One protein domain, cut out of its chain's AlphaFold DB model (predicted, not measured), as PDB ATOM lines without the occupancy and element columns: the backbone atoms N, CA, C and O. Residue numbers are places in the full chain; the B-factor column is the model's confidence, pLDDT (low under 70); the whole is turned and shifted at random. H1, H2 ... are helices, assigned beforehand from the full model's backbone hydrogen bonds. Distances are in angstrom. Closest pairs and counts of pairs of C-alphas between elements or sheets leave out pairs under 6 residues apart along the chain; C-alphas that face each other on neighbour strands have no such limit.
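AT A GLANCE: This is residues 13 to 79 of the 229 residues of an uncharacterized protein of Iodidimonas gelatinilytica (UniProt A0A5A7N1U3). The longest helix, H3, and H1 pack side by side, running nearly parallel and the same way, while H2 folds back from the far end of H1 to make a V with it. H1 packs with both other helices, and a first stretch without a named element, residues 13 to 26, leads into H1, with residues 17 to 22 sticking out. The printed part has 67 residues with three named helices, in the order H1, H2, H3, and no named strand; the class is all helix. It is compact, with a radius of gyration of the C-alphas of 11.9 A, and spans 31 by 29 by 18 A.

HOW THE PARTS SIT: H3, residues 62 to 78, and H1, residues 27 to 39, touch; their closest C-alphas, those of Leu 68 and Lys 31, are 6.3 A apart. They run the same way at a shallow tilt of 17 degrees. H2, residues 43 to 53, touches H1, which meets it with residues 34 to 38 alone; the closest C-alphas, of Trp 37 and Asn 45, are 4.7 A apart. H1 and H2 run opposite ways at a steep tilt of 46 degrees. H2 and H3 are apart, but only just: their closest C-alphas are 8.0 A apart. In H1 and H2 every O i to N i+4 pair is within hydrogen-bond range; in H3, 12 of 13 are.

IN THESE COORDINATES: H3 is 24.9 A long from first to last C-alpha and ends at C-alpha 78, (-22.956, 10.371, 15.034). H1 begins at C-alpha 27, (-12.003, -3.116, 27.577), and is 18.2 A long; H2 is 15.2 A long.

THE WHOLE: The C-alphas farthest apart, of Pro 13 and Ala 78, are 33.2 A apart. The printed part has no cut. The link from H1 to H2 is tight and that from H2 to H3 is short. Residues 58 to 63, of which 62 and 63 belong to H3, stand free. The mean pLDDT of the printed part is 92.2, and no printed residue is under 70.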
ATOM      1  N   PRO A  13     -30.552 -19.149  27.307       86.31
ATOM      2  CA  PRO A  13     -30.540 -20.004  26.117       86.31
ATOM      3  C   PRO A  13     -29.743 -19.415  24.945       86.31
ATOM      4  O   PRO A  13     -29.257 -20.156  24.103       86.31
ATOM      5  N   GLY A  14     -29.593 -18.086  24.900       86.56
ATOM      6  CA  GLY A  14     -28.792 -17.385  23.890       86.56
ATOM      7  C   GLY A  14     -27.297 -17.301  24.208       86.56
ATOM      8  O   GLY A  14     -26.585 -16.562  23.538       86.56
ATOM      9  N   ASP A  15     -26.829 -17.972  25.267       89.94
ATOM     10  CA  ASP A  15     -25.422 -18.015  25.695       89.94
ATOM     11  C   ASP A  15     -24.768 -16.626  25.909       89.94
ATOM     12  O   ASP A  15     -23.551 -16.432  25.832       89.94
ATOM     13  N   ILE A  16     -25.598 -15.625  26.232       90.94
ATOM     14  CA  ILE A  16     -25.190 -14.277  26.647       90.94
ATOM     15  C   ILE A  16     -24.890 -14.307  28.147       90.94
ATOM     16  O   ILE A  16     -25.681 -13.868  28.983       90.94
ATOM     17  N   MET A  17     -23.768 -14.927  28.500       89.81
ATOM     18  CA  MET A  17     -23.431 -15.258  29.883       89.81
ATOM     19  C   MET A  17     -21.996 -14.860  30.226       89.81
ATOM     20  O   MET A  17     -21.084 -15.057  29.432       89.81
ATOM     21  N   ALA A  18     -21.757 -14.404  31.459       88.38
ATOM     22  CA  ALA A  18     -20.403 -14.096  31.946       88.38
ATOM     23  C   ALA A  18     -19.478 -15.332  32.039       88.38
ATOM     24  O   ALA A  18     -18.268 -15.201  32.209       88.38
ATOM     25  N   THR A  19     -20.042 -16.542  31.958       88.44
ATOM     26  CA  THR A  19     -19.290 -17.803  31.864       88.44
ATOM     27  C   THR A  19     -18.735 -18.066  30.470       88.44
ATOM     28  O   THR A  19     -17.840 -18.894  30.342       88.44
ATOM     29  N   ASN A  20     -19.259 -17.392  29.447       92.44
ATOM     30  CA  ASN A  20     -18.831 -17.548  28.068       92.44
ATOM     31  C   ASN A  20     -17.602 -16.668  27.801       92.44
ATOM     32  O   ASN A  20     -17.647 -15.443  27.944       92.44
ATOM     33  N   GLU A  21     -16.497 -17.291  27.390       94.31
ATOM     34  CA  GLU A  21     -15.230 -16.603  27.119       94.31
ATOM     35  C   GLU A  21     -15.353 -15.583  25.987       94.31
ATOM     36  O   GLU A  21     -14.691 -14.543  26.022       94.31
ATOM     37  N   LYS A  22     -16.287 -15.801  25.049       93.62
ATOM     38  CA  LYS A  22     -16.638 -14.821  24.018       93.62
ATOM     39  C   LYS A  22     -16.994 -13.475  24.641       93.62
ATOM     40  O   LYS A  22     -16.607 -12.453  24.089       93.62
ATOM     41  N   TRP A  23     -17.674 -13.438  25.785       93.50
ATOM     42  CA  TRP A  23     -18.118 -12.197  26.438       93.50
ATOM     43  C   TRP A  23     -17.196 -11.733  27.570       93.50
ATOM     44  O   TRP A  23     -17.332 -10.620  28.070       93.50
ATOM     45  N   ARG A  24     -16.204 -12.538  27.952       93.75
ATOM     46  CA  ARG A  24     -15.221 -12.187  28.980       93.75
ATOM     47  C   ARG A  24     -13.971 -11.594  28.334       93.75
ATOM     48  O   ARG A  24     -12.979 -12.286  28.137       93.75
ATOM     49  N   GLN A  25     -14.050 -10.319  27.967       95.88
ATOM     50  CA  GLN A  25     -13.036  -9.656  27.143       95.88
ATOM     51  C   GLN A  25     -12.480  -8.378  27.789       95.88
ATOM     52  O   GLN A  25     -13.207  -7.716  28.534       95.88
ATOM     53  N   PRO A  26     -11.221  -7.996  27.491       96.44
ATOM     54  CA  PRO A  26     -10.659  -6.710  27.901       96.44
ATOM     55  C   PRO A  26     -11.438  -5.515  27.336       96.44
ATOM     56  O   PRO A  26     -12.056  -5.602  26.274       96.44
ATOM     57  N   LEU A  27     -11.335  -4.356  27.998       96.38
ATOM     58  CA  LEU A  27     -12.003  -3.116  27.577       96.38
ATOM     59  C   LEU A  27     -11.679  -2.721  26.124       96.38
ATOM     60  O   LEU A  27     -12.561  -2.250  25.411       96.38
ATOM     61  N   ALA A  28     -10.436  -2.917  25.674       97.19
ATOM     62  CA  ALA A  28     -10.033  -2.612  24.298       97.19
ATOM     63  C   ALA A  28     -10.835  -3.432  23.271       97.19
ATOM     64  O   ALA A  28     -11.442  -2.860  22.371       97.19
ATOM     65  N   VAL A  29     -10.952  -4.746  23.486       97.56
ATOM     66  CA  VAL A  29     -11.732  -5.641  22.616       97.56
ATOM     67  C   VAL A  29     -13.211  -5.248  22.605       97.56
ATOM     68  O   VAL A  29     -13.856  -5.273  21.560       97.56
ATOM     69  N   TRP A  30     -13.763  -4.848  23.753       96.62
ATOM     70  CA  TRP A  30     -15.136  -4.348  23.818       96.62
ATOM     71  C   TRP A  30     -15.341  -3.055  23.025       96.62
ATOM     72  O   TRP A  30     -16.342  -2.936  22.319       96.62
ATOM     73  N   LYS A  31     -14.398  -2.108  23.094       96.06
ATOM     74  CA  LYS A  31     -14.442  -0.879  22.286       96.06
ATOM     75  C   LYS A  31     -14.450  -1.199  20.791       96.06
ATOM     76  O   LYS A  31     -15.270  -0.637  20.069       96.06
ATOM     77  N   ASP A  32     -13.604  -2.126  20.347       96.56
ATOM     78  CA  ASP A  32     -13.525  -2.522  18.937       96.56
ATOM     79  C   ASP A  32     -14.797  -3.234  18.462       96.56
ATOM     80  O   ASP A  32     -15.288  -2.962  17.367       96.56
ATOM     81  N   ARG A  33     -15.392  -4.089  19.305       96.19
ATOM     82  CA  ARG A  33     -16.681  -4.734  19.010       96.19
ATOM     83  C   ARG A  33     -17.786  -3.721  18.785       96.19
ATOM     84  O   ARG A  33     -18.450  -3.781  17.759       96.19
ATOM     85  N   TYR A  34     -17.952  -2.781  19.712       95.25
ATOM     86  CA  TYR A  34     -18.975  -1.749  19.581       95.25
ATOM     87  C   TYR A  34     -18.750  -0.858  18.373       95.25
ATOM     88  O   TYR A  34     -19.708  -0.537  17.676       95.25
ATOM     89  N   ARG A  35     -17.494  -0.501  18.096       94.62
ATOM     90  CA  ARG A  35     -17.153   0.234  16.883       94.62
ATOM     91  C   ARG A  35     -17.606  -0.535  15.644       94.62
ATOM     92  O   ARG A  35     -18.364   0.012  14.853       94.62
ATOM     93  N   ASN A  36     -17.232  -1.809  15.522       95.75
ATOM     94  CA  ASN A  36     -17.640  -2.636  14.388       95.75
ATOM     95  C   ASN A  36     -19.165  -2.777  14.293       95.75
ATOM     96  O   ASN A  36     -19.714  -2.652  13.202       95.75
ATOM     97  N   TRP A  37     -19.858  -3.006  15.412       95.81
ATOM     98  CA  TRP A  37     -21.310  -3.170  15.400       95.81
ATOM     99  C   TRP A  37     -22.052  -1.905  14.960       95.81
ATOM    100  O   TRP A  37     -23.059  -1.993  14.262       95.81
ATOM    101  N   ILE A  38     -21.543  -0.735  15.349       93.88
ATOM    102  CA  ILE A  38     -22.122   0.559  14.983       93.88
ATOM    103  C   ILE A  38     -21.767   0.923  13.537       93.88
ATOM    104  O   ILE A  38     -22.627   1.385  12.792       93.88
ATOM    105  N   GLU A  39     -20.523   0.712  13.107       94.00
ATOM    106  CA  GLU A  39     -20.070   1.035  11.747       94.00
ATOM    107  C   GLU A  39     -20.655   0.094  10.683       94.00
ATOM    108  O   GLU A  39     -20.867   0.517   9.547       94.00
ATOM    109  N   LYS A  40     -20.949  -1.163  11.041       94.69
ATOM    110  CA  LYS A  40     -21.487  -2.193  10.138       94.69
ATOM    111  C   LYS A  40     -22.770  -2.805  10.714       94.69
ATOM    112  O   LYS A  40     -22.743  -3.935  11.198       94.69
ATOM    113  N   PRO A  41     -23.904  -2.088  10.691       91.38
ATOM    114  CA  PRO A  41     -25.124  -2.506  11.377       91.38
ATOM    115  C   PRO A  41     -25.919  -3.575  10.606       91.38
ATOM    116  O   PRO A  41     -27.053  -3.349  10.208       91.38
ATOM    117  N   ASP A  42     -25.345  -4.755  10.387       92.19
ATOM    118  CA  ASP A  42     -26.103  -5.926   9.926       92.19
ATOM    119  C   ASP A  42     -27.051  -6.463  11.033       92.19
ATOM    120  O   ASP A  42     -26.970  -6.019  12.186       92.19
ATOM    121  N   PRO A  43     -27.974  -7.401  10.730       90.88
ATOM    122  CA  PRO A  43     -28.915  -7.916  11.727       90.88
ATOM    123  C   PRO A  43     -28.262  -8.499  12.992       90.88
ATOM    124  O   PRO A  43     -28.803  -8.321  14.086       90.88
ATOM    125  N   GLU A  44     -27.110  -9.166  12.874       91.81
ATOM    126  CA  GLU A  44     -26.401  -9.743  14.023       91.81
ATOM    127  C   GLU A  44     -25.774  -8.640  14.884       91.81
ATOM    128  O   GLU A  44     -25.894  -8.648  16.110       91.81
ATOM    129  N   ASN A  45     -25.146  -7.651  14.257       94.56
ATOM    130  CA  ASN A  45     -24.514  -6.525  14.938       94.56
ATOM    131  C   ASN A  45     -25.536  -5.612  15.620       94.56
ATOM    132  O   ASN A  45     -25.296  -5.133  16.732       94.56
ATOM    133  N   VAL A  46     -26.704  -5.425  15.005       92.19
ATOM    134  CA  VAL A  46     -27.846  -4.741  15.623       92.19
ATOM    135  C   VAL A  46     -28.310  -5.495  16.867       92.19
ATOM    136  O   VAL A  46     -28.422  -4.885  17.930       92.19
ATOM    137  N   LEU A  47     -28.515  -6.813  16.769       89.50
ATOM    138  CA  LEU A  47     -28.918  -7.647  17.903       89.50
ATOM    139  C   LEU A  47     -27.882  -7.612  19.037       89.50
ATOM    140  O   LEU A  47     -28.229  -7.401  20.197       89.50
ATOM    141  N   ASN A  48     -26.600  -7.776  18.717       92.62
ATOM    142  CA  ASN A  48     -25.526  -7.711  19.706       92.62
ATOM    143  C   ASN A  48     -25.480  -6.338  20.385       92.62
ATOM    144  O   ASN A  48     -25.370  -6.250  21.610       92.62
ATOM    145  N   THR A  49     -25.624  -5.262  19.608       91.00
ATOM    146  CA  THR A  49     -25.647  -3.911  20.166       91.00
ATOM    147  C   THR A  49     -26.808  -3.741  21.132       91.00
ATOM    148  O   THR A  49     -26.581  -3.278  22.244       91.00
ATOM    149  N   THR A  50     -28.029  -4.142  20.772       87.12
ATOM    150  CA  THR A  50     -29.197  -3.981  21.655       87.12
ATOM    151  C   THR A  50     -29.104  -4.831  22.922       87.12
ATOM    152  O   THR A  50     -29.492  -4.348  23.986       87.12
ATOM    153  N   ILE A  51     -28.536  -6.040  22.841       88.00
ATOM    154  CA  ILE A  51     -28.296  -6.920  23.996       88.00
ATOM    155  C   ILE A  51     -27.323  -6.279  24.989       88.00
ATOM    156  O   ILE A  51     -27.609  -6.227  26.185       88.00
ATOM    157  N   PHE A  52     -26.167  -5.806  24.519       90.94
ATOM    158  CA  PHE A  52     -25.107  -5.332  25.412       90.94
ATOM    159  C   PHE A  52     -25.229  -3.847  25.771       90.94
ATOM    160  O   PHE A  52     -24.621  -3.400  26.740       90.94
ATOM    161  N   PHE A  53     -26.007  -3.062  25.019       87.12
ATOM    162  CA  PHE A  53     -26.182  -1.625  25.254       87.12
ATOM    163  C   PHE A  53     -26.676  -1.298  26.671       87.12
ATOM    164  O   PHE A  53     -26.251  -0.301  27.256       87.12
ATOM    165  N   ASP A  54     -27.511  -2.158  27.259       88.62
ATOM    166  CA  ASP A  54     -28.083  -1.971  28.600       88.62
ATOM    167  C   ASP A  54     -27.131  -2.415  29.733       88.62
ATOM    168  O   ASP A  54     -27.564  -2.874  30.794       88.62
ATOM    169  N   MET A  55     -25.816  -2.291  29.524       90.25
ATOM    170  CA  MET A  55     -24.807  -2.664  30.515       90.25
ATOM    171  C   MET A  55     -24.769  -1.707  31.715       90.25
ATOM    172  O   MET A  55     -24.946  -0.493  31.596       90.25
ATOM    173  N   ARG A  56     -24.441  -2.269  32.880       90.62
ATOM    174  CA  ARG A  56     -24.146  -1.545  34.121       90.62
ATOM    175  C   ARG A  56     -23.041  -2.259  34.891       90.62
ATOM    176  O   ARG A  56     -22.934  -3.485  34.797       90.62
ATOM    177  N   CYS A  57     -22.260  -1.517  35.672       93.00
ATOM    178  CA  CYS A  57     -21.340  -2.136  36.617       93.00
ATOM    179  C   CYS A  57     -22.147  -2.802  37.741       93.00
ATOM    180  O   CYS A  57     -23.036  -2.187  38.327       93.00
ATOM    181  N   VAL A  58     -21.881  -4.083  37.999       91.94
ATOM    182  CA  VAL A  58     -22.455  -4.826  39.139       91.94
ATOM    183  C   VAL A  58     -21.370  -5.157  40.163       91.94
ATOM    184  O   VAL A  58     -21.642  -5.202  41.356       91.94
ATOM    185  N   ALA A  59     -20.146  -5.394  39.694       92.38
ATOM    186  CA  ALA A  59     -18.963  -5.628  40.507       92.38
ATOM    187  C   ALA A  59     -17.705  -5.318  39.680       92.38
ATOM    188  O   ALA A  59     -17.725  -5.458  38.454       92.38
ATOM    189  N   GLY A  60     -16.612  -4.972  40.361       93.88
ATOM    190  CA  GLY A  60     -15.342  -4.601  39.736       93.88
ATOM    191  C   GLY A  60     -15.207  -3.092  39.536       93.88
ATOM    192  O   GLY A  60     -15.788  -2.304  40.278       93.88
ATOM    193  N   GLU A  61     -14.407  -2.697  38.552       95.69
ATOM    194  CA  GLU A  61     -14.086  -1.295  38.291       95.69
ATOM    195  C   GLU A  61     -15.157  -0.624  37.417       95.69
ATOM    196  O   GLU A  61     -15.267  -0.887  36.217       95.69
ATOM    197  N   GLU A  62     -15.941   0.271  38.021       95.44
ATOM    198  CA  GLU A  62     -17.028   1.001  37.357       95.44
ATOM    199  C   GLU A  62     -16.544   1.858  36.175       95.44
ATOM    200  O   GLU A  62     -17.180   1.868  35.118       95.44
ATOM    201  N   GLY A  63     -15.353   2.455  36.293       95.94
ATOM    202  CA  GLY A  63     -14.752   3.295  35.252       95.94
ATOM    203  C   GLY A  63     -14.557   2.591  33.902       95.94
ATOM    204  O   GLY A  63     -14.570   3.249  32.857       95.94
ATOM    205  N   LEU A  64     -14.444   1.255  33.883       94.94
ATOM    206  CA  LEU A  64     -14.382   0.475  32.642       94.94
ATOM    207  C   LEU A  64     -15.703   0.549  31.869       94.94
ATOM    208  O   LEU A  64     -15.701   0.730  30.648       94.94
ATOM    209  N   VAL A  65     -16.823   0.424  32.583       93.62
ATOM    210  CA  VAL A  65     -18.167   0.503  32.007       93.62
ATOM    211  C   VAL A  65     -18.440   1.929  31.551       93.62
ATOM    212  O   VAL A  65     -18.838   2.124  30.404       93.62
ATOM    213  N   ASP A  66     -18.146   2.929  32.378       92.50
ATOM    214  CA  ASP A  66     -18.373   4.336  32.031       92.50
ATOM    215  C   ASP A  66     -17.583   4.757  30.791       92.50
ATOM    216  O   ASP A  66     -18.137   5.348  29.858       92.50
ATOM    217  N   THR A  67     -16.309   4.364  30.724       93.62
ATOM    218  CA  THR A  67     -15.451   4.626  29.563       93.62
ATOM    219  C   THR A  67     -16.013   3.998  28.290       93.62
ATOM    220  O   THR A  67     -15.978   4.616  27.223       93.62
ATOM    221  N   LEU A  68     -16.506   2.759  28.368       93.88
ATOM    222  CA  LEU A  68     -17.090   2.077  27.216       93.88
ATOM    223  C   LEU A  68     -18.393   2.756  26.779       93.88
ATOM    224  O   LEU A  68     -18.569   3.060  25.601       93.88
ATOM    225  N   ARG A  69     -19.278   3.049  27.732       91.69
ATOM    226  CA  ARG A  69     -20.582   3.668  27.479       91.69
ATOM    227  C   ARG A  69     -20.454   5.052  26.861       91.69
ATOM    228  O   ARG A  69     -21.134   5.322  25.875       91.69
ATOM    229  N   ALA A  70     -19.550   5.891  27.367       89.31
ATOM    230  CA  ALA A  70     -19.281   7.209  26.796       89.31
ATOM    231  C   ALA A  70     -18.957   7.125  25.293       89.31
ATOM    232  O   ALA A  70     -19.518   7.877  24.497       89.31
ATOM    233  N   ARG A  71     -18.130   6.149  24.888       90.62
ATOM    234  CA  ARG A  71     -17.790   5.914  23.475       90.62
ATOM    235  C   ARG A  71     -18.961   5.393  22.656       90.62
ATOM    236  O   ARG A  71     -19.172   5.863  21.544       90.62
ATOM    237  N   ILE A  72     -19.751   4.470  23.204       90.69
ATOM    238  CA  ILE A  72     -20.947   3.953  22.525       90.69
ATOM    239  C   ILE A  72     -21.907   5.094  22.187       90.69
ATOM    240  O   ILE A  72     -22.395   5.160  21.061       90.69
ATOM    241  N   PHE A  73     -22.168   6.003  23.131       87.25
ATOM    242  CA  PHE A  73     -23.071   7.135  22.906       87.25
ATOM    243  C   PHE A  73     -22.536   8.131  21.880       87.25
ATOM    244  O   PHE A  73     -23.300   8.587  21.029       87.25
ATOM    245  N   GLU A  74     -21.239   8.433  21.933       87.62
ATOM    246  CA  GLU A  74     -20.554   9.268  20.944       87.62
ATOM    247  C   GLU A  74     -20.724   8.697  19.524       87.62
ATOM    248  O   GLU A  74     -21.219   9.387  18.632       87.62
ATOM    249  N   TRP A  75     -20.404   7.414  19.329       90.56
ATOM    250  CA  TRP A  75     -20.495   6.748  18.026       90.56
ATOM    251  C   TRP A  75     -21.937   6.576  17.542       90.56
ATOM    252  O   TRP A  75     -22.227   6.808  16.369       90.56
ATOM    253  N   SER A  76     -22.854   6.207  18.439       87.81
ATOM    254  CA  SER A  76     -24.258   5.959  18.089       87.81
ATOM    255  C   SER A  76     -24.950   7.235  17.615       87.81
ATOM    256  O   SER A  76     -25.653   7.215  16.608       87.81
ATOM    257  N   ARG A  77     -24.722   8.362  18.307       84.38
ATOM    258  CA  ARG A  77     -25.333   9.652  17.957       84.38
ATOM    259  C   ARG A  77     -24.825  10.182  16.614       84.38
ATOM    260  O   ARG A  77     -25.581  10.812  15.881       84.38
ATOM    261  N   ALA A  78     -23.558   9.929  16.287       87.38
ATOM    262  CA  ALA A  78     -22.956  10.371  15.034       87.38
ATOM    263  C   ALA A  78     -23.401   9.538  13.816       87.38
ATOM    264  O   ALA A  78     -23.335  10.018  12.685       87.38
ATOM    265  N   ASN A  79     -23.869   8.302  14.021       91.12
ATOM    266  CA  ASN A  79     -24.138   7.363  12.937       91.12
ATOM    267  C   ASN A  79     -25.643   7.214  12.641       91.12
ATOM    268  O   ASN A  79     -26.341   6.356  13.184       91.12
TER     269      ASN A  79